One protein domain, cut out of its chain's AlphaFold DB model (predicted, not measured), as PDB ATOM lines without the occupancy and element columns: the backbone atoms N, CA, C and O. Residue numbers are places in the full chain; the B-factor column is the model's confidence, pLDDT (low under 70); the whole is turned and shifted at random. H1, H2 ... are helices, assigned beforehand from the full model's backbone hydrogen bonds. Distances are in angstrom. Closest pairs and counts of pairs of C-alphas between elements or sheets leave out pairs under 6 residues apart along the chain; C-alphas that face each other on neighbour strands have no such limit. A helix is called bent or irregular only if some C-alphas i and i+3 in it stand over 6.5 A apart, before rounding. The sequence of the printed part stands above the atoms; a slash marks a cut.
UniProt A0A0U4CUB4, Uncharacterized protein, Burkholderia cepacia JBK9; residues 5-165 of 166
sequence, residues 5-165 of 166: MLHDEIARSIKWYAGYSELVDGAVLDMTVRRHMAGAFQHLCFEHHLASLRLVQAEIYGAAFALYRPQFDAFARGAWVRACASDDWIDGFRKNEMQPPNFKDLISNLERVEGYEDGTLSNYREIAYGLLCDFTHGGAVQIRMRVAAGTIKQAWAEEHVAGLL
ATOM      1  N   MET A   5     215.441 137.019 206.453       91.69
ATOM      2  CA  MET A   5     214.064 136.723 206.860       91.69
ATOM      3  C   MET A   5     213.371 135.740 205.909       91.69
ATOM      4  O   MET A   5     212.803 134.754 206.365       91.69
ATOM      5  N   LEU A   6     213.422 135.990 204.597       92.56
ATOM      6  CA  LEU A   6     212.803 135.101 203.614       92.56
ATOM      7  C   LEU A   6     213.485 133.727 203.611       92.56
ATOM      8  O   LEU A   6     212.811 132.703 203.541       92.56
ATOM      9  N   HIS A   7     214.809 133.698 203.757       93.56
ATOM     10  CA  HIS A   7     215.558 132.456 203.929       93.56
ATOM     11  C   HIS A   7     215.091 131.658 205.161       93.56
ATOM     12  O   HIS A   7     214.839 130.456 205.059       93.56
ATOM     13  N   ASP A   8     214.948 132.323 206.311       94.12
ATOM     14  CA  ASP A   8     214.512 131.693 207.559       94.12
ATOM     15  C   ASP A   8     213.078 131.132 207.435       94.12
ATOM     16  O   ASP A   8     212.816 130.016 207.890       94.12
ATOM     17  N   GLU A   9     212.162 131.845 206.764       95.50
ATOM     18  CA  GLU A   9     210.798 131.348 206.527       95.50
ATOM     19  C   GLU A   9     210.753 130.178 205.538       95.50
ATOM     20  O   GLU A   9     210.082 129.186 205.811       95.50
ATOM     21  N   ILE A  10     211.531 130.211 204.450       95.88
ATOM     22  CA  ILE A  10     211.667 129.059 203.540       95.88
ATOM     23  C   ILE A  10     212.132 127.821 204.317       95.88
ATOM     24  O   ILE A  10     211.549 126.744 204.176       95.88
ATOM     25  N   ALA A  11     213.154 127.959 205.167       95.19
ATOM     26  CA  ALA A  11     213.657 126.855 205.980       95.19
ATOM     27  C   ALA A  11     212.594 126.325 206.959       95.19
ATOM     28  O   ALA A  11     212.451 125.109 207.124       95.19
ATOM     29  N   ARG A  12     211.813 127.222 207.576       95.12
ATOM     30  CA  ARG A  12     210.703 126.860 208.468       95.12
ATOM     31  C   ARG A  12     209.622 126.070 207.729       95.12
ATOM     32  O   ARG A  12     209.231 125.010 208.214       95.12
ATOM     33  N   SER A  13     209.185 126.534 206.558       94.44
ATOM     34  CA  SER A  13     208.149 125.862 205.761       94.44
ATOM     35  C   SER A  13     208.611 124.505 205.231       94.44
ATOM     36  O   SER A  13     207.827 123.560 205.225       94.44
ATOM     37  N   ILE A  14     209.890 124.361 204.856       94.31
ATOM     38  CA  ILE A  14     210.470 123.058 204.486       94.31
ATOM     39  C   ILE A  14     210.403 122.088 205.668       94.31
ATOM     40  O   ILE A  14     209.972 120.947 205.505       94.31
ATOM     41  N   LYS A  15     210.810 122.536 206.862       93.50
ATOM     42  CA  LYS A  15     210.771 121.704 208.072       93.50
ATOM     43  C   LYS A  15     209.342 121.299 208.432       93.50
ATOM     44  O   LYS A  15     209.115 120.146 208.788       93.50
ATOM     45  N   TRP A  16     208.395 122.231 208.332       91.19
ATOM     46  CA  TRP A  16     206.972 121.952 208.524       91.19
ATOM     47  C   TRP A  16     206.478 120.876 207.555       91.19
ATOM     48  O   TRP A  16     205.888 119.892 207.991       91.19
ATOM     49  N   TYR A  17     206.777 121.022 206.262       88.69
ATOM     50  CA  TYR A  17     206.351 120.064 205.248       88.69
ATOM     51  C   TYR A  17     206.945 118.667 205.466       88.69
ATOM     52  O   TYR A  17     206.224 117.683 205.342       88.69
ATOM     53  N   ALA A  18     208.225 118.571 205.842       87.62
ATOM     54  CA  ALA A  18     208.852 117.289 206.161       87.62
ATOM     55  C   ALA A  18     208.121 116.569 207.307       87.62
ATOM     56  O   ALA A  18     207.764 115.404 207.168       87.62
ATOM     57  N   GLY A  19     207.813 117.284 208.396       86.19
ATOM     58  CA  GLY A  19     207.055 116.710 209.512       86.19
ATOM     59  C   GLY A  19     205.604 116.368 209.153       86.19
ATOM     60  O   GLY A  19     205.074 115.366 209.616       86.19
ATOM     61  N   TYR A  20     204.954 117.175 208.312       82.81
ATOM     62  CA  TYR A  20     203.596 116.906 207.837       82.81
ATOM     63  C   TYR A  20     203.519 115.652 206.952       82.81
ATOM     64  O   TYR A  20     202.656 114.805 207.175       82.81
ATOM     65  N   SER A  21     204.421 115.526 205.974       80.75
ATOM     66  CA  SER A  21     204.494 114.377 205.062       80.75
ATOM     67  C   SER A  21     204.695 113.075 205.842       80.75
ATOM     68  O   SER A  21     203.947 112.126 205.630       80.75
ATOM     69  N   GLU A  22     205.576 113.064 206.849       82.44
ATOM     70  CA  GLU A  22     205.761 111.909 207.745       82.44
ATOM     71  C   GLU A  22     204.487 111.506 208.510       82.44
ATOM     72  O   GLU A  22     204.299 110.329 208.817       82.44
ATOM     73  N   LEU A  23     203.611 112.463 208.833       77.81
ATOM     74  CA  LEU A  23     202.377 112.211 209.583       77.81
ATOM     75  C   LEU A  23     201.206 111.760 208.704       77.81
ATOM     76  O   LEU A  23     200.311 111.073 209.202       77.81
ATOM     77  N   VAL A  24     201.157 112.194 207.443       73.44
ATOM     78  CA  VAL A  24     199.951 112.082 206.605       73.44
ATOM     79  C   VAL A  24     200.132 111.172 205.396       73.44
ATOM     80  O   VAL A  24     199.167 110.507 205.006       73.44
ATOM     81  N   ASP A  25     201.333 111.071 204.825       71.31
ATOM     82  CA  ASP A  25     201.545 110.253 203.631       71.31
ATOM     83  C   ASP A  25     201.346 108.765 203.948       71.31
ATOM     84  O   ASP A  25     202.075 108.151 204.726       71.31
ATOM     85  N   GLY A  26     200.319 108.172 203.336       67.25
ATOM     86  CA  GLY A  26     199.969 106.763 203.531       67.25
ATOM     87  C   GLY A  26     199.223 106.452 204.834       67.25
ATOM     88  O   GLY A  26     199.002 105.277 205.131       67.25
ATOM     89  N   ALA A  27     198.796 107.463 205.599       69.25
ATOM     90  CA  ALA A  27     198.035 107.252 206.826       69.25
ATOM     91  C   ALA A  27     196.671 106.593 206.533       69.25
ATOM     92  O   ALA A  27     195.765 107.202 205.961       69.25
ATOM     93  N   VAL A  28     196.499 105.341 206.969       67.06
ATOM     94  CA  VAL A  28     195.200 104.651 206.948       67.06
ATOM     95  C   VAL A  28     194.447 105.033 208.210       67.06
ATOM     96  O   VAL A  28     194.628 104.451 209.277       67.06
ATOM     97  N   LEU A  29     193.610 106.053 208.093       65.69
ATOM     98  CA  LEU A  29     192.754 106.484 209.184       65.69
ATOM     99  C   LEU A  29     191.391 105.800 209.023       65.69
ATOM    100  O   LEU A  29     190.683 106.049 208.041       65.69
ATOM    101  N   ASP A  30     191.029 104.947 209.985       66.50
ATOM    102  CA  ASP A  30     189.669 104.417 210.129       66.50
ATOM    103  C   ASP A  30     188.737 105.585 210.477       66.50
ATOM    104  O   ASP A  30     188.653 106.065 211.612       66.50
ATOM    105  N   MET A  31     188.155 106.171 209.436       76.00
ATOM    106  CA  MET A  31     187.462 107.446 209.503       76.00
ATOM    107  C   MET A  31     186.121 107.359 208.800       76.00
ATOM    108  O   MET A  31     185.950 106.689 207.787       76.00
ATOM    109  N   THR A  32     185.156 108.094 209.343       89.62
ATOM    110  CA  THR A  32     183.880 108.320 208.674       89.62
ATOM    111  C   THR A  32     184.098 109.111 207.381       89.62
ATOM    112  O   THR A  32     185.035 109.908 207.287       89.62
ATOM    113  N   VAL A  33     183.180 108.975 206.419       92.38
ATOM    114  CA  VAL A  33     183.195 109.717 205.140       92.38
ATOM    115  C   VAL A  33     183.428 111.219 205.350       92.38
ATOM    116  O   VAL A  33     184.248 111.834 204.671       92.38
ATOM    117  N   ARG A  34     182.769 111.801 206.360       94.31
ATOM    118  CA  ARG A  34     182.950 113.197 206.782       94.31
ATOM    119  C   ARG A  34     184.405 113.549 207.076       94.31
ATOM    120  O   ARG A  34     184.893 114.590 206.645       94.31
ATOM    121  N   ARG A  35     185.088 112.709 207.855       91.38
ATOM    122  CA  ARG A  35     186.479 112.936 208.254       91.38
ATOM    123  C   ARG A  35     187.429 112.747 207.073       91.38
ATOM    124  O   ARG A  35     188.352 113.542 206.944       91.38
ATOM    125  N   HIS A  36     187.180 111.779 206.184       90.75
ATOM    126  CA  HIS A  36     187.949 111.653 204.937       90.75
ATOM    127  C   HIS A  36     187.811 112.894 204.060       90.75
ATOM    128  O   HIS A  36     188.816 113.420 203.594       90.75
ATOM    129  N   MET A  37     186.595 113.411 203.881       93.12
ATOM    130  CA  MET A  37     186.372 114.615 203.077       93.12
ATOM    131  C   MET A  37     187.010 115.861 203.690       93.12
ATOM    132  O   MET A  37     187.667 116.620 202.981       93.12
ATOM    133  N   ALA A  38     186.865 116.064 205.002       94.25
ATOM    134  CA  ALA A  38     187.552 117.152 205.697       94.25
ATOM    135  C   ALA A  38     189.082 117.035 205.554       94.25
ATOM    136  O   ALA A  38     189.753 118.023 205.264       94.25
ATOM    137  N   GLY A  39     189.620 115.817 205.684       91.12
ATOM    138  CA  GLY A  39     191.036 115.522 205.469       91.12
ATOM    139  C   GLY A  39     191.502 115.811 204.041       91.12
ATOM    140  O   GLY A  39     192.568 116.388 203.865       91.12
ATOM    141  N   ALA A  40     190.695 115.498 203.025       92.25
ATOM    142  CA  ALA A  40     191.016 115.788 201.627       92.25
ATOM    143  C   ALA A  40     191.114 117.300 201.349       92.25
ATOM    144  O   ALA A  40     192.039 117.743 200.671       92.25
ATOM    145  N   PHE A  41     190.214 118.110 201.920       95.75
ATOM    146  CA  PHE A  41     190.322 119.573 201.858       95.75
ATOM    147  C   PHE A  41     191.578 120.091 202.564       95.75
ATOM    148  O   PHE A  41     192.254 120.982 202.049       95.75
ATOM    149  N   GLN A  42     191.917 119.520 203.720       92.69
ATOM    150  CA  GLN A  42     193.121 119.902 204.449       92.69
ATOM    151  C   GLN A  42     194.400 119.521 203.686       92.69
ATOM    152  O   GLN A  42     195.335 120.313 203.627       92.69
ATOM    153  N   HIS A  43     194.420 118.346 203.056       91.94
ATOM    154  CA  HIS A  43     195.503 117.914 202.179       91.94
ATOM    155  C   HIS A  43     195.684 118.882 200.999       91.94
ATOM    156  O   HIS A  43     196.795 119.342 200.758       91.94
ATOM    157  N   LEU A  44     194.595 119.296 200.338       95.38
ATOM    158  CA  LEU A  44     194.640 120.302 199.266       95.38
ATOM    159  C   LEU A  44     195.149 121.671 199.756       95.38
ATOM    160  O   LEU A  44     195.932 122.325 199.071       95.38
ATOM    161  N   CYS A  45     194.737 122.109 200.950       95.75
ATOM    162  CA  CYS A  45     195.258 123.329 201.574       95.75
ATOM    163  C   CYS A  45     196.787 123.266 201.727       95.75
ATOM    164  O   CYS A  45     197.496 124.193 201.328       95.75
ATOM    165  N   PHE A  46     197.309 122.153 202.245       93.12
ATOM    166  CA  PHE A  46     198.750 121.964 202.392       93.12
ATOM    167  C   PHE A  46     199.478 121.824 201.052       93.12
ATOM    168  O   PHE A  46     200.580 122.349 200.908       93.12
ATOM    169  N   GLU A  47     198.861 121.197 200.051       94.19
ATOM    170  CA  GLU A  47     199.411 121.133 198.696       94.19
ATOM    171  C   GLU A  47     199.544 122.534 198.075       94.19
ATOM    172  O   GLU A  47     200.576 122.852 197.481       94.19
ATOM    173  N   HIS A  48     198.562 123.419 198.274       97.31
ATOM    174  CA  HIS A  48     198.669 124.816 197.847       97.31
ATOM    175  C   HIS A  48     199.787 125.574 198.573       97.31
ATOM    176  O   HIS A  48     200.522 126.322 197.925       97.31
ATOM    177  N   HIS A  49     199.970 125.358 199.878       96.06
ATOM    178  CA  HIS A  49     201.094 125.941 200.625       96.06
ATOM    179  C   HIS A  49     202.449 125.435 200.111       96.06
ATOM    180  O   HIS A  49     203.358 126.231 199.871       96.06
ATOM    181  N   LEU A  50     202.573 124.130 199.848       95.19
ATOM    182  CA  LEU A  50     203.774 123.543 199.251       95.19
ATOM    183  C   LEU A  50     204.061 124.142 197.872       95.19
ATOM    184  O   LEU A  50     205.197 124.515 197.585       95.19
ATOM    185  N   ALA A  51     203.049 124.252 197.013       97.56
ATOM    186  CA  ALA A  51     203.194 124.863 195.699       97.56
ATOM    187  C   ALA A  51     203.638 126.332 195.813       97.56
ATOM    188  O   ALA A  51     204.563 126.742 195.111       97.56
ATOM    189  N   SER A  52     203.071 127.096 196.752       97.69
ATOM    190  CA  SER A  52     203.523 128.453 197.084       97.69
ATOM    191  C   SER A  52     204.997 128.484 197.489       97.69
ATOM    192  O   SER A  52     205.756 129.278 196.936       97.69
ATOM    193  N   LEU A  53     205.443 127.580 198.367       97.00
ATOM    194  CA  LEU A  53     206.852 127.444 198.749       97.00
ATOM    195  C   LEU A  53     207.752 127.186 197.532       97.00
ATOM    196  O   LEU A  53     208.770 127.860 197.371       97.00
ATOM    197  N   ARG A  54     207.377 126.258 196.644       97.56
ATOM    198  CA  ARG A  54     208.155 125.964 195.424       97.56
ATOM    199  C   ARG A  54     208.229 127.163 194.482       97.56
ATOM    200  O   ARG A  54     209.290 127.440 193.930       97.56
ATOM    201  N   LEU A  55     207.131 127.898 194.329       97.88
ATOM    202  CA  LEU A  55     207.084 129.107 193.510       97.88
ATOM    203  C   LEU A  55     207.923 130.236 194.114       97.88
ATOM    204  O   LEU A  55     208.603 130.937 193.371       97.88
ATOM    205  N   VAL A  56     207.932 130.388 195.441       96.94
ATOM    206  CA  VAL A  56     208.803 131.344 196.139       96.94
ATOM    207  C   VAL A  56     210.277 130.993 195.937       96.94
ATOM    208  O   VAL A  56     211.062 131.873 195.599       96.94
ATOM    209  N   GLN A  57     210.656 129.716 196.059       95.56
ATOM    210  CA  GLN A  57     212.029 129.260 195.786       95.56
ATOM    211  C   GLN A  57     212.470 129.527 194.339       95.56
ATOM    212  O   GLN A  57     213.651 129.760 194.094       95.56
ATOM    213  N   ALA A  58     211.528 129.504 193.394       96.50
ATOM    214  CA  ALA A  58     211.755 129.808 191.983       96.50
ATOM    215  C   ALA A  58     211.591 131.304 191.632       96.50
ATOM    216  O   ALA A  58     211.616 131.655 190.453       96.50
ATOM    217  N   GLU A  59     211.384 132.182 192.621       94.56
ATOM    218  CA  GLU A  59     211.152 133.627 192.445       94.56
ATOM    219  C   GLU A  59     209.908 133.969 191.579       94.56
ATOM    220  O   GLU A  59     209.796 135.033 190.963       94.56
ATOM    221  N   ILE A  60     208.908 133.078 191.556       95.56
ATOM    222  CA  ILE A  60     207.629 133.224 190.833       95.56
ATOM    223  C   ILE A  60     206.534 133.727 191.793       95.56
ATOM    224  O   ILE A  60     205.476 133.116 191.971       95.56
ATOM    225  N   TYR A  61     206.772 134.876 192.425       94.75
ATOM    226  CA  TYR A  61     205.953 135.357 193.545       94.75
ATOM    227  C   TYR A  61     204.504 135.652 193.171       94.75
ATOM    228  O   TYR A  61     203.597 135.298 193.913       94.75
ATOM    229  N   GLY A  62     204.252 136.244 192.000       94.31
ATOM    230  CA  GLY A  62     202.878 136.554 191.591       94.31
ATOM    231  C   GLY A  62     201.975 135.314 191.501       94.31
ATOM    232  O   GLY A  62     200.794 135.403 191.824       94.31
ATOM    233  N   ALA A  63     202.524 134.165 191.090       95.88
ATOM    234  CA  ALA A  63     201.783 132.903 191.091       95.88
ATOM    235  C   ALA A  63     201.629 132.351 192.516       95.88
ATOM    236  O   ALA A  63     200.556 131.868 192.862       95.88
ATOM    237  N   ALA A  64     202.661 132.486 193.354       97.06
ATOM    238  CA  ALA A  64     202.602 132.087 194.758       97.06
ATOM    239  C   ALA A  64     201.498 132.853 195.522       97.06
ATOM    240  O   ALA A  64     200.666 132.242 196.184       97.06
ATOM    241  N   PHE A  65     201.399 134.176 195.346       95.56
ATOM    242  CA  PHE A  65     200.325 134.990 195.936       95.56
ATOM    243  C   PHE A  65     198.925 134.588 195.458       95.56
ATOM    244  O   PHE A  65     197.977 134.621 196.240       95.56
ATOM    245  N   ALA A  66     198.784 134.179 194.194       96.31
ATOM    246  CA  ALA A  66     197.501 133.726 193.661       96.31
ATOM    247  C   ALA A  66     197.016 132.420 194.320       96.31
ATOM    248  O   ALA A  66     195.811 132.223 194.454       96.31
ATOM    249  N   LEU A  67     197.926 131.548 194.774       97.31
ATOM    250  CA  LEU A  67     197.574 130.291 195.446       97.31
ATOM    251  C   LEU A  67     197.061 130.475 196.876       97.31
ATOM    252  O   LEU A  67     196.403 129.583 197.411       97.31
ATOM    253  N   TYR A  68     197.287 131.636 197.487       93.88
ATOM    254  CA  TYR A  68     196.843 131.872 198.856       93.88
ATOM    255  C   TYR A  68     195.310 131.895 198.984       93.88
ATOM    256  O   TYR A  68     194.751 131.467 199.994       93.88
ATOM    257  N   ARG A  69     194.598 132.313 197.927       94.44
ATOM    258  CA  ARG A  69     193.132 132.252 197.887       94.44
ATOM    259  C   ARG A  69     192.590 130.815 197.903       94.44
ATOM    260  O   ARG A  69     191.818 130.510 198.811       94.44
ATOM    261  N   PRO A  70     192.947 129.926 196.954       96.06
ATOM    262  CA  PRO A  70     192.462 128.551 196.981       96.06
ATOM    263  C   PRO A  70     192.965 127.769 198.205       96.06
ATOM    264  O   PRO A  70     192.231 126.917 198.699       96.06
ATOM    265  N   GLN A  71     194.138 128.100 198.764       95.69
ATOM    266  CA  GLN A  71     194.586 127.566 200.057       95.69
ATOM    267  C   GLN A  71     193.592 127.895 201.183       95.69
ATOM    268  O   GLN A  71     193.135 126.997 201.892       95.69
ATOM    269  N   PHE A  72     193.220 129.171 201.332       92.88
ATOM    270  CA  PHE A  72     192.274 129.598 202.364       92.88
ATOM    271  C   PHE A  72     190.864 129.032 202.134       92.88
ATOM    272  O   PHE A  72     190.207 128.598 203.084       92.88
ATOM    273  N   ASP A  73     190.423 128.956 200.875       94.75
ATOM    274  CA  ASP A  73     189.156 128.320 200.508       94.75
ATOM    275  C   ASP A  73     189.139 126.831 200.897       94.75
ATOM    276  O   ASP A  73     188.145 126.353 201.450       94.75
ATOM    277  N   ALA A  74     190.231 126.100 200.654       96.62
ATOM    278  CA  ALA A  74     190.361 124.696 201.035       96.62
ATOM    279  C   ALA A  74     190.337 124.513 202.561       96.62
ATOM    280  O   ALA A  74     189.585 123.672 203.055       96.62
ATOM    281  N   PHE A  75     191.070 125.343 203.313       94.94
ATOM    282  CA  PHE A  75     191.040 125.345 204.781       94.94
ATOM    283  C   PHE A  75     189.619 125.540 205.330       94.94
ATOM    284  O   PHE A  75     189.115 124.691 206.071       94.94
ATOM    285  N   ALA A  76     188.942 126.622 204.931       94.75
ATOM    286  CA  ALA A  76     187.616 126.947 205.453       94.75
ATOM    287  C   ALA A  76     186.580 125.869 205.098       94.75
ATOM    288  O   ALA A  76     185.740 125.513 205.924       94.75
ATOM    289  N   ARG A  77     186.655 125.295 203.888       96.81
ATOM    290  CA  ARG A  77     185.781 124.185 203.478       96.81
ATOM    291  C   ARG A  77     186.044 122.920 204.287       96.81
ATOM    292  O   ARG A  77     185.085 122.288 204.717       96.81
ATOM    293  N   GLY A  78     187.306 122.566 204.532       96.31
ATOM    294  CA  GLY A  78     187.664 121.408 205.354       96.31
ATOM    295  C   GLY A  78     187.134 121.526 206.783       96.31
ATOM    296  O   GLY A  78     186.474 120.606 207.274       96.31
ATOM    297  N   ALA A  79     187.336 122.689 207.409       95.50
ATOM    298  CA  ALA A  79     186.796 122.993 208.732       95.50
ATOM    299  C   ALA A  79     185.260 122.910 208.747       95.50
ATOM    300  O   ALA A  79     184.675 122.239 209.601       95.50
ATOM    301  N   TRP A  80     184.592 123.519 207.763       97.50
ATOM    302  CA  TRP A  80     183.130 123.523 207.684       97.50
ATOM    303  C   TRP A  80     182.546 122.125 207.438       97.50
ATOM    304  O   TRP A  80     181.564 121.748 208.074       97.50
ATOM    305  N   VAL A  81     183.162 121.300 206.585       97.00
ATOM    306  CA  VAL A  81     182.739 119.899 206.389       97.00
ATOM    307  C   VAL A  81     182.853 119.111 207.690       97.00
ATOM    308  O   VAL A  81     181.981 118.299 208.022       97.00
ATOM    309  N   ARG A  82     183.914 119.356 208.463       95.50
ATOM    310  CA  ARG A  82     184.136 118.664 209.732       95.50
ATOM    311  C   ARG A  82     183.092 119.022 210.788       95.50
ATOM    312  O   ARG A  82     182.707 118.118 211.535       95.50
ATOM    313  N   ALA A  83     182.702 120.293 210.854       95.31
ATOM    314  CA  ALA A  83     181.967 120.875 211.975       95.31
ATOM    315  C   ALA A  83     180.490 121.197 211.687       95.31
ATOM    316  O   ALA A  83     179.671 121.136 212.597       95.31
ATOM    317  N   CYS A  84     180.141 121.522 210.440       96.75
ATOM    318  CA  CYS A  84     178.856 122.140 210.104       96.75
ATOM    319  C   CYS A  84     178.036 121.372 209.058       96.75
ATOM    320  O   CYS A  84     176.810 121.456 209.084       96.75
ATOM    321  N   ALA A  85     178.671 120.670 208.111       96.94
ATOM    322  CA  ALA A  85     177.942 120.004 207.025       96.94
ATOM    323  C   ALA A  85     176.928 118.976 207.562       96.94
ATOM    324  O   ALA A  85     177.225 118.265 208.519       96.94
ATOM    325  N   SER A  86     175.762 118.822 206.938       96.81
ATOM    326  CA  SER A  86     174.884 117.677 207.222       96.81
ATOM    327  C   SER A  86     175.374 116.418 206.498       96.81
ATOM    328  O   SER A  86     176.162 116.508 205.553       96.81
ATOM    329  N   ASP A  87     174.919 115.242 206.933       96.75
ATOM    330  CA  ASP A  87     175.217 113.990 206.223       96.75
ATOM    331  C   ASP A  87     174.577 113.983 204.820       96.75
ATOM    332  O   ASP A  87     175.237 113.608 203.853       96.75
ATOM    333  N   ASP A  88     173.368 114.544 204.675       97.56
ATOM    334  CA  ASP A  88     172.725 114.761 203.368       97.56
ATOM    335  C   ASP A  88     173.586 115.620 202.433       97.56
ATOM    336  O   ASP A  88     173.725 115.315 201.247       97.56
ATOM    337  N   TRP A  89     174.199 116.688 202.961       97.62
ATOM    338  CA  TRP A  89     175.093 117.531 202.170       97.62
ATOM    339  C   TRP A  89     176.348 116.770 201.747       97.62
ATOM    340  O   TRP A  89     176.786 116.895 200.606       97.62
ATOM    341  N   ILE A  90     176.920 115.960 202.643       96.88
ATOM    342  CA  ILE A  90     178.094 115.131 202.346       96.88
ATOM    343  C   ILE A  90     177.799 114.167 201.199       96.88
ATOM    344  O   ILE A  90     178.577 114.092 200.243       96.88
ATOM    345  N   ASP A  91     176.676 113.458 201.264       96.69
ATOM    346  CA  ASP A  91     176.301 112.508 200.222       96.69
ATOM    347  C   ASP A  91     175.958 113.206 198.904       96.69
ATOM    348  O   ASP A  91     176.383 112.740 197.844       96.69
ATOM    349  N   GLY A  92     175.279 114.354 198.956       97.75
ATOM    350  CA  GLY A  92     175.012 115.180 197.779       97.75
ATOM    351  C   GLY A  92     176.291 115.718 197.132       97.75
ATOM    352  O   GLY A  92     176.455 115.644 195.916       97.75
ATOM    353  N   PHE A  93     177.252 116.205 197.919       96.62
ATOM    354  CA  PHE A  93     178.526 116.712 197.401       96.62
ATOM    355  C   PHE A  93     179.347 115.607 196.724       96.62
ATOM    356  O   PHE A  93     179.892 115.818 195.643       96.62
ATOM    357  N   ARG A  94     179.384 114.394 197.296       94.94
ATOM    358  CA  ARG A  94     180.070 113.231 196.693       94.94
ATOM    359  C   ARG A  94     179.493 112.829 195.340       94.94
ATOM    360  O   ARG A  94     180.224 112.324 194.493       94.94
ATOM    361  N   LYS A  95     178.194 113.050 195.145       96.75
ATOM    362  CA  LYS A  95     177.488 112.806 193.883       96.75
ATOM    363  C   LYS A  95     177.527 114.008 192.936       96.75
ATOM    364  O   LYS A  95     176.953 113.938 191.855       96.75
ATOM    365  N   ASN A  96     178.211 115.091 193.318       95.00
ATOM    366  CA  ASN A  96     178.234 116.364 192.598       95.00
ATOM    367  C   ASN A  96     176.832 116.998 192.428       95.00
ATOM    368  O   ASN A  96     176.577 117.737 191.479       95.00
ATOM    369  N   GLU A  97     175.919 116.713 193.356       97.62
ATOM    370  CA  GLU A  97     174.542 117.232 193.402       97.62
ATOM    371  C   GLU A  97     174.432 118.481 194.288       97.62
ATOM    372  O   GLU A  97     173.508 119.280 194.142       97.62
ATOM    373  N   MET A  98     175.386 118.669 195.203       96.62
ATOM    374  CA  MET A  98     175.468 119.836 196.077       96.62
ATOM    375  C   MET A  98     176.820 120.525 195.956       96.62
ATOM    376  O   MET A  98     177.848 119.895 195.721       96.62
ATOM    377  N   GLN A  99     176.804 121.840 196.146       94.75
ATOM    378  CA  GLN A  99     177.996 122.677 196.176       94.75
ATOM    379  C   GLN A  99     178.232 123.201 197.597       94.75
ATOM    380  O   GLN A  99     177.290 123.262 198.398       94.75
ATOM    381  N   PRO A 100     179.472 123.591 197.937       92.44
ATOM    382  CA  PRO A 100     179.738 124.270 199.194       92.44
ATOM    383  C   PRO A 100     178.929 125.569 199.264       92.44
ATOM    384  O   PRO A 100     178.730 126.214 198.228       92.44
ATOM    385  N   PRO A 101     178.496 125.991 200.464       94.50
ATOM    386  CA  PRO A 101     177.971 127.334 200.649       94.50
ATOM    387  C   PRO A 101     178.957 128.380 200.122       94.50
ATOM    388  O   PRO A 101     180.165 128.135 200.008       94.50
ATOM    389  N   ASN A 102     178.456 129.577 199.819       93.12
ATOM    390  CA  ASN A 102     179.360 130.669 199.486       93.12
ATOM    391  C   ASN A 102     180.298 130.956 200.675       93.12
ATOM    392  O   ASN A 102     180.007 130.632 201.828       93.12
ATOM    393  N   PHE A 103     181.433 131.588 200.390       90.75
ATOM    394  CA  PHE A 103     182.489 131.759 201.385       90.75
ATOM    395  C   PHE A 103     182.045 132.535 202.635       90.75
ATOM    396  O   PHE A 103     182.506 132.252 203.733       90.75
ATOM    397  N   LYS A 104     181.126 133.497 202.491       92.25
ATOM    398  CA  LYS A 104     180.588 134.247 203.632       92.25
ATOM    399  C   LYS A 104     179.784 133.332 204.560       92.25
ATOM    400  O   LYS A 104     179.977 133.375 205.770       92.25
ATOM    401  N   ASP A 105     178.927 132.496 203.986       94.62
ATOM    402  CA  ASP A 105     178.075 131.584 204.752       94.62
ATOM    403  C   ASP A 105     178.888 130.452 205.386       94.62
ATOM    404  O   ASP A 105     178.606 130.060 206.515       94.62
ATOM    405  N   LEU A 106     179.937 129.960 204.710       94.81
ATOM    406  CA  LEU A 106     180.896 129.008 205.288       94.81
ATOM    407  C   LEU A 106     181.477 129.536 206.607       94.81
ATOM    408  O   LEU A 106     181.412 128.850 207.625       94.81
ATOM    409  N   ILE A 107     181.995 130.766 206.585       94.88
ATOM    410  CA  ILE A 107     182.598 131.414 207.754       94.88
ATOM    411  C   ILE A 107     181.547 131.682 208.835       94.88
ATOM    412  O   ILE A 107     181.754 131.318 209.987       94.88
ATOM    413  N   SER A 108     180.379 132.216 208.463       95.12
ATOM    414  CA  SER A 108     179.304 132.478 209.429       95.12
ATOM    415  C   SER A 108     178.797 131.210 210.123       95.12
ATOM    416  O   SER A 108     178.422 131.263 211.291       95.12
ATOM    417  N   ASN A 109     178.777 130.072 209.424       96.12
ATOM    418  CA  ASN A 109     178.429 128.784 210.019       96.12
ATOM    419  C   ASN A 109     179.511 128.291 210.981       96.12
ATOM    420  O   ASN A 109     179.173 127.787 212.049       96.12
ATOM    421  N   LEU A 110     180.786 128.431 210.604       95.94
ATOM    422  CA  LEU A 110     181.915 128.024 211.437       95.94
ATOM    423  C   LEU A 110     181.948 128.786 212.756       95.94
ATOM    424  O   LEU A 110     182.035 128.158 213.798       95.94
ATOM    425  N   GLU A 111     181.778 130.106 212.733       96.25
ATOM    426  CA  GLU A 111     181.846 130.941 213.944       96.25
ATOM    427  C   GLU A 111     180.644 130.774 214.893       96.25
ATOM    428  O   GLU A 111     180.558 131.434 215.925       96.25
ATOM    429  N   ARG A 112     179.700 129.885 214.564       96.12
ATOM    430  CA  ARG A 112     178.639 129.431 215.479       96.12
ATOM    431  C   ARG A 112     178.993 128.125 216.195       96.12
ATOM    432  O   ARG A 112     178.191 127.647 216.994       96.12
ATOM    433  N   VAL A 113     180.129 127.514 215.864       95.31
ATOM    434  CA  VAL A 113     180.614 126.259 216.447       95.31
ATOM    435  C   VAL A 113     181.591 126.563 217.576       95.31
ATOM    436  O   VAL A 113     182.440 127.439 217.432       95.31
ATOM    437  N   GLU A 114     181.508 125.782 218.656       92.38
ATOM    438  CA  GLU A 114     182.465 125.837 219.765       92.38
ATOM    439  C   GLU A 114     183.921 125.718 219.281       92.38
ATOM    440  O   GLU A 114     184.283 124.778 218.565       92.38
ATOM    441  N   GLY A 115     184.753 126.682 219.672       89.94
ATOM    442  CA  GLY A 115     186.151 126.823 219.268       89.94
ATOM    443  C   GLY A 115     186.396 127.770 218.088       89.94
ATOM    444  O   GLY A 115     187.553 127.937 217.703       89.94
ATOM    445  N   TYR A 116     185.357 128.386 217.517       92.06
ATOM    446  CA  TYR A 116     185.451 129.316 216.381       92.06
ATOM    447  C   TYR A 116     184.715 130.650 216.614       92.06
ATOM    448  O   TYR A 116     184.641 131.474 215.707       92.06
ATOM    449  N   GLU A 117     184.151 130.897 217.795       94.44
ATOM    450  CA  GLU A 117     183.206 132.003 218.039       94.44
ATOM    451  C   GLU A 117     183.857 133.384 218.215       94.44
ATOM    452  O   GLU A 117     183.167 134.371 218.470       94.44
ATOM    453  N   ASP A 118     185.180 133.479 218.096       92.75
ATOM    454  CA  ASP A 118     185.944 134.700 218.373       92.75
ATOM    455  C   ASP A 118     185.887 135.753 217.245       92.75
ATOM    456  O   ASP A 118     186.408 136.860 217.397       92.75
ATOM    457  N   GLY A 119     185.245 135.432 216.116       92.06
ATOM    458  CA  GLY A 119     185.117 136.329 214.966       92.06
ATOM    459  C   GLY A 119     186.391 136.449 214.119       92.06
ATOM    460  O   GLY A 119     186.450 137.276 213.202       92.06
ATOM    461  N   THR A 120     187.438 135.670 214.414       91.31
ATOM    462  CA  THR A 120     188.735 135.749 213.727       91.31
ATOM    463  C   THR A 120     188.596 135.479 212.230       91.31
ATOM    464  O   THR A 120     189.239 136.148 211.416       91.31
ATOM    465  N   LEU A 121     187.740 134.534 211.835       91.12
ATOM    466  CA  LEU A 121     187.576 134.136 210.440       91.12
ATOM    467  C   LEU A 121     186.830 135.202 209.626       91.12
ATOM    468  O   LEU A 121     187.213 135.493 208.488       91.12
ATOM    469  N   SER A 122     185.799 135.816 210.205       92.75
ATOM    470  CA  SER A 122     185.072 136.938 209.614       92.75
ATOM    471  C   SER A 122     185.968 138.162 209.480       92.75
ATOM    472  O   SER A 122     186.060 138.716 208.385       92.75
ATOM    473  N   ASN A 123     186.703 138.524 210.535       91.25
ATOM    474  CA  ASN A 123     187.659 139.636 210.505       91.25
ATOM    475  C   ASN A 123     188.724 139.422 209.423       91.25
ATOM    476  O   ASN A 123     188.994 140.309 208.610       91.25
ATOM    477  N   TYR A 124     189.297 138.217 209.355       86.81
ATOM    478  CA  TYR A 124     190.270 137.880 208.324       86.81
ATOM    479  C   TYR A 124     189.664 137.969 206.921       86.81
ATOM    480  O   TYR A 124     190.278 138.536 206.020       86.81
ATOM    481  N   ARG A 125     188.442 137.460 206.717       88.06
ATOM    482  CA  ARG A 125     187.737 137.573 205.435       88.06
ATOM    483  C   ARG A 125     187.546 139.037 205.036       88.06
ATOM    484  O   ARG A 125     187.785 139.369 203.880       88.06
ATOM    485  N   GLU A 126     187.111 139.901 205.944       88.06
ATOM    486  CA  GLU A 126     186.888 141.322 205.647       88.06
ATOM    487  C   GLU A 126     188.169 142.033 205.209       88.06
ATOM    488  O   GLU A 126     188.146 142.806 204.252       88.06
ATOM    489  N   ILE A 127     189.294 141.711 205.848       84.75
ATOM    490  CA  ILE A 127     190.595 142.315 205.545       84.75
ATOM    491  C   ILE A 127     191.202 141.721 204.265       84.75
ATOM    492  O   ILE A 127     191.712 142.447 203.411       84.75
ATOM    493  N   ALA A 128     191.172 140.395 204.121       85.50
ATOM    494  CA  ALA A 128     191.961 139.692 203.118       85.50
ATOM    495  C   ALA A 128     191.203 139.424 201.813       85.50
ATOM    496  O   ALA A 128     191.822 139.407 200.754       85.50
ATOM    497  N   TYR A 129     189.879 139.227 201.828       86.19
ATOM    498  CA  TYR A 129     189.156 138.661 200.677       86.19
ATOM    499  C   TYR A 129     189.334 139.463 199.381       86.19
ATOM    500  O   TYR A 129     189.592 138.878 198.329       86.19
ATOM    501  N   GLY A 130     189.243 140.795 199.455       88.94
ATOM    502  CA  GLY A 130     189.469 141.668 198.299       88.94
ATOM    503  C   GLY A 130     190.902 141.572 197.769       88.94
ATOM    504  O   GLY A 130     191.106 141.430 196.567       88.94
ATOM    505  N   LEU A 131     191.886 141.553 198.669       90.94
ATOM    506  CA  LEU A 131     193.300 141.419 198.320       90.94
ATOM    507  C   LEU A 131     193.609 140.052 197.680       90.94
ATOM    508  O   LEU A 131     194.324 139.976 196.683       90.94
ATOM    509  N   LEU A 132     193.018 138.977 198.205       91.88
ATOM    510  CA  LEU A 132     193.137 137.625 197.656       91.88
ATOM    511  C   LEU A 132     192.522 137.521 196.252       91.88
ATOM    512  O   LEU A 132     193.103 136.888 195.366       91.88
ATOM    513  N   CYS A 133     191.363 138.152 196.031       91.94
ATOM    514  CA  CYS A 133     190.774 138.279 194.696       91.94
ATOM    515  C   CYS A 133     191.716 139.028 193.746       91.94
ATOM    516  O   CYS A 133     191.922 138.578 192.620       91.94
ATOM    517  N   ASP A 134     192.315 140.129 194.207       93.94
ATOM    518  CA  ASP A 134     193.257 140.924 193.422       93.94
ATOM    519  C   ASP A 134     194.461 140.090 192.966       93.94
ATOM    520  O   ASP A 134     194.814 140.117 191.786       93.94
ATOM    521  N   PHE A 135     195.059 139.293 193.856       94.25
ATOM    522  CA  PHE A 135     196.159 138.390 193.497       94.25
ATOM    523  C   PHE A 135     195.750 137.320 192.482       94.25
ATOM    524  O   PHE A 135     196.502 137.035 191.548       94.25
ATOM    525  N   THR A 136     194.551 136.756 192.641       95.12
ATOM    526  CA  THR A 136     194.079 135.608 191.854       95.12
ATOM    527  C   THR A 136     193.610 136.004 190.457       95.12
ATOM    528  O   THR A 136     193.928 135.335 189.477       95.12
ATOM    529  N   HIS A 137     192.861 137.100 190.342       93.38
ATOM    530  CA  HIS A 137     192.196 137.498 189.098       93.38
ATOM    531  C   HIS A 137     192.946 138.584 188.319       93.38
ATOM    532  O   HIS A 137     192.438 139.076 187.315       93.38
ATOM    533  N   GLY A 138     194.152 138.963 188.756       91.38
ATOM    534  CA  GLY A 138     194.921 140.026 188.105       91.38
ATOM    535  C   GLY A 138     194.385 141.423 188.414       91.38
ATOM    536  O   GLY A 138     194.423 142.303 187.558       91.38
ATOM    537  N   GLY A 139     193.874 141.622 189.629       91.31
ATOM    538  CA  GLY A 139     193.436 142.921 190.120       91.31
ATOM    539  C   GLY A 139     194.585 143.916 190.288       91.31
ATOM    540  O   GLY A 139     195.755 143.649 189.992       91.31
ATOM    541  N   ALA A 140     194.249 145.109 190.768       90.69
ATOM    542  CA  ALA A 140     195.149 146.250 190.699       90.69
ATOM    543  C   ALA A 140     196.449 146.035 191.492       90.69
ATOM    544  O   ALA A 140     197.513 146.448 191.029       90.69
ATOM    545  N   VAL A 141     196.399 145.370 192.655       90.38
ATOM    546  CA  VAL A 141     197.619 145.042 193.416       90.38
ATOM    547  C   VAL A 141     198.537 144.129 192.601       90.38
ATOM    548  O   VAL A 141     199.715 144.442 192.444       90.38
ATOM    549  N   GLN A 142     197.998 143.057 192.018       90.94
ATOM    550  CA  GLN A 142     198.766 142.072 191.251       90.94
ATOM    551  C   GLN A 142     199.454 142.685 190.025       90.94
ATOM    552  O   GLN A 142     200.595 142.338 189.712       90.94
ATOM    553  N   ILE A 143     198.785 143.615 189.339       91.69
ATOM    554  CA  ILE A 143     199.350 144.310 188.174       91.69
ATOM    555  C   ILE A 143     200.383 145.358 188.590       91.69
ATOM    556  O   ILE A 143     201.451 145.426 187.984       91.69
ATOM    557  N   ARG A 144     200.126 146.137 189.651       89.25
ATOM    558  CA  ARG A 144     201.100 147.122 190.158       89.25
ATOM    559  C   ARG A 144     202.417 146.471 190.568       89.25
ATOM    560  O   ARG A 144     203.471 147.031 190.296       89.25
ATOM    561  N   MET A 145     202.378 145.259 191.118       89.19
ATOM    562  CA  MET A 145     203.585 144.502 191.475       89.19
ATOM    563  C   MET A 145     204.386 144.007 190.265       89.19
ATOM    564  O   MET A 145     205.442 143.414 190.452       89.19
ATOM    565  N   ARG A 146     203.910 144.231 189.034       88.25
ATOM    566  CA  ARG A 146     204.608 143.898 187.783       88.25
ATOM    567  C   ARG A 146     205.103 145.125 187.021       88.25
ATOM    568  O   ARG A 146     205.799 144.963 186.020       88.25
ATOM    569  N   VAL A 147     204.748 146.330 187.467       86.25
ATOM    570  CA  VAL A 147     205.120 147.590 186.821       86.25
ATOM    571  C   VAL A 147     205.942 148.403 187.807       86.25
ATOM    572  O   VAL A 147     205.406 149.022 188.721       86.25
ATOM    573  N   ALA A 148     207.258 148.426 187.609       78.31
ATOM    574  CA  ALA A 148     208.161 149.188 188.464       78.31
ATOM    575  C   ALA A 148     209.118 150.036 187.625       78.31
ATOM    576  O   ALA A 148     209.854 149.520 186.781       78.31
ATOM    577  N   ALA A 149     209.101 151.349 187.877       75.62
ATOM    578  CA  ALA A 149     209.925 152.350 187.192       75.62
ATOM    579  C   ALA A 149     209.840 152.281 185.650       75.62
ATOM    580  O   ALA A 149     210.851 152.375 184.961       75.62
ATOM    581  N   GLY A 150     208.638 152.062 185.103       80.56
ATOM    582  CA  GLY A 150     208.418 151.977 183.653       80.56
ATOM    583  C   GLY A 150     208.875 150.666 183.001       80.56
ATOM    584  O   GLY A 150     208.840 150.556 181.780       80.56
ATOM    585  N   THR A 151     209.276 149.666 183.791       83.44
ATOM    586  CA  THR A 151     209.671 148.334 183.303       83.44
ATOM    587  C   THR A 151     208.703 147.253 183.778       83.44
ATOM    588  O   THR A 151     208.093 147.383 184.844       83.44
ATOM    589  N   ILE A 152     208.583 146.175 182.996       88.25
ATOM    590  CA  ILE A 152     207.867 144.964 183.407       88.25
ATOM    591  C   ILE A 152     208.819 144.131 184.263       88.25
ATOM    592  O   ILE A 152     209.713 143.462 183.747       88.25
ATOM    593  N   LYS A 153     208.640 144.191 185.581       85.62
ATOM    594  CA  LYS A 153     209.396 143.395 186.551       85.62
ATOM    595  C   LYS A 153     208.581 143.197 187.817       85.62
ATOM    596  O   LYS A 153     207.773 144.051 188.175       85.62
ATOM    597  N   GLN A 154     208.819 142.087 188.504       87.12
ATOM    598  CA  GLN A 154     208.208 141.857 189.805       87.12
ATOM    599  C   GLN A 154     208.800 142.814 190.855       87.12
ATOM    600  O   GLN A 154     210.007 143.053 190.858       87.12
ATOM    601  N   ALA A 155     207.958 143.364 191.730       89.56
ATOM    602  CA  ALA A 155     208.325 144.369 192.733       89.56
ATOM    603  C   ALA A 155     207.769 144.034 194.130       89.56
ATOM    604  O   ALA A 155     207.314 144.912 194.860       89.56
ATOM    605  N   TRP A 156     207.781 142.749 194.487       89.81
ATOM    606  CA  TRP A 156     207.330 142.277 195.794       89.81
ATOM    607  C   TRP A 156     208.371 142.566 196.871       89.81
ATOM    608  O   TRP A 156     209.548 142.255 196.697       89.81
ATOM    609  N   ALA A 157     207.922 143.132 197.989       90.88
ATOM    610  CA  ALA A 157     208.747 143.277 199.181       90.88
ATOM    611  C   ALA A 157     208.976 141.900 199.826       90.88
ATOM    612  O   ALA A 157     208.042 141.090 199.894       90.88
ATOM    613  N   GLU A 158     210.194 141.627 200.298       91.12
ATOM    614  CA  GLU A 158     210.534 140.327 200.892       91.12
ATOM    615  C   GLU A 158     209.660 140.003 202.107       91.12
ATOM    616  O   GLU A 158     209.328 138.841 202.320       91.12
ATOM    617  N   GLU A 159     209.226 141.013 202.866       93.44
ATOM    618  CA  GLU A 159     208.325 140.861 204.015       93.44
ATOM    619  C   GLU A 159     206.996 140.229 203.604       93.44
ATOM    620  O   GLU A 159     206.477 139.356 204.301       93.44
ATOM    621  N   HIS A 160     206.455 140.637 202.455       92.44
ATOM    622  CA  HIS A 160     205.203 140.094 201.941       92.44
ATOM    623  C   HIS A 160     205.388 138.663 201.438       92.44
ATOM    624  O   HIS A 160     204.535 137.813 201.683       92.44
ATOM    625  N   VAL A 161     206.504 138.386 200.755       94.88
ATOM    626  CA  VAL A 161     206.822 137.038 200.260       94.88
ATOM    627  C   VAL A 161     207.034 136.075 201.430       94.88
ATOM    628  O   VAL A 161     206.494 134.974 201.425       94.88
ATOM    629  N   ALA A 162     207.757 136.504 202.465       94.31
ATOM    630  CA  ALA A 162     207.946 135.737 203.690       94.31
ATOM    631  C   ALA A 162     206.614 135.505 204.422       94.31
ATOM    632  O   ALA A 162     206.383 134.424 204.953       94.31
ATOM    633  N   GLY A 163     205.714 136.495 204.417       92.06
ATOM    634  CA  GLY A 163     204.375 136.380 204.996       92.06
ATOM    635  C   GLY A 163     203.495 135.303 204.354       92.06
ATOM    636  O   GLY A 163     202.687 134.712 205.058       92.06
ATOM    637  N   LEU A 164     203.684 135.001 203.064       91.06
ATOM    638  CA  LEU A 164     202.963 133.930 202.359       91.06
ATOM    639  C   LEU A 164     203.263 132.532 202.929       91.06
ATOM    640  O   LEU A 164     202.468 131.609 202.781       91.06
ATOM    641  N   LEU A 165     204.448 132.367 203.515       92.50
ATOM    642  CA  LEU A 165     204.971 131.076 203.947       92.50
ATOM    643  C   LEU A 165     204.688 130.757 205.421       92.50
ATOM    644  O   LEU A 165     204.970 129.630 205.847       92.50
TER     645      LEU A 165
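AT A GLANCE: This is residues 5 to 165 of the 166 residues of an uncharacterized protein of Burkholderia cepacia JBK9 (UniProt A0A0U4CUB4). Two long helices, H2 and H3, run side by side and opposite ways as the core of an elongated body, with H1 folding back along H2 and with H5 and the second arm of the bent helix H6 packed on H3. H4 sits at the end of this core where H3 ends and H2 begins; toward the other end are H7, the long link of residues 145 to 157, and H8, which packs on the first residues of H1. The printed part has 161 residues with eight named helices, H1 to H8 in order along the chain, and no named strand; the class is all helix. It is compact, with a radius of gyration of the C-alphas of 17.7 A, and spans 55 by 34 by 32 A.

HOW THE PARTS SIT: H2, residues 33 to 57, touches H3, residues 61 to 83, opposite ways at a shallow tilt of 15 degrees; their closest C-alphas, of Ala 38 and Gly 78, are 4.3 A apart, and the two form a hairpin. H1, residues 5 to 24, forms a hairpin with H2, at a shallow tilt of 31 degrees; it touches H2 with residues 10 to 17 alone, closest at the C-alphas of Ile 10 and Leu 53, 7.0 A. H8, residues 158 to 163, touches H1 at a shallow tilt of 26 degrees, the same way, with the C-alphas of Leu 6 and Ala 162 closest at 4.9 A. H4, residues 87 to 94, only just touches H2, with 3 pairs of C-alphas within 8 A, the closest those of Arg 34 and Ile 90, 6.9 A. H5, residues 103 to 110, touches H3 at a steep tilt of 40 degrees, closest at the C-alphas of Trp 80 and Leu 110, 6.0 A. By its hydrogen bonds H6, residues 120 to 137, was assigned as one helix, but it is bent: C-alphas 127 and 130 are 7.4 A apart. Its arm H6a, residues 120 to 127, forms a hairpin with H5, the C-alphas of Ile 107 and Leu 121 being closest at 6.3 A. Its arm H6b, residues 130 to 137, touches H3 at a steep tilt of 64 degrees, closest at the C-alphas of Ala 66 and Thr 136, 4.3 A. H7, residues 140 to 144, and H6b touch only at the corner, closest at the C-alphas of Phe 135 and Gln 142, 5.0 A. H1 and H3 are apart. Every O i to N i+4 pair is within hydrogen-bond range in H1, H2, H4, H5, H6a, H6b, H7 and H8, and 16 of 19 are in H3.

IN THESE COORDINATES: H2 is 36.1 A long, from C-alpha 33 at (183.195, 109.717, 205.140) to C-alpha 57. H3 measures 33.5 A and H1 28.4 A, beginning at C-alpha 5 at (214.064, 136.723, 206.860). H8 ends at C-alpha 163 at (204.375, 136.380, 204.996).

THE WHOLE: The two C-alphas farthest apart, of Asp 30 and Gly 150, are 57.6 A apart. The printed part has no cut, and the link from H7 to H8 is long, with 13 residues. Residues 26 to 30 have pLDDT under 70; the mean of the printed part is 91.6.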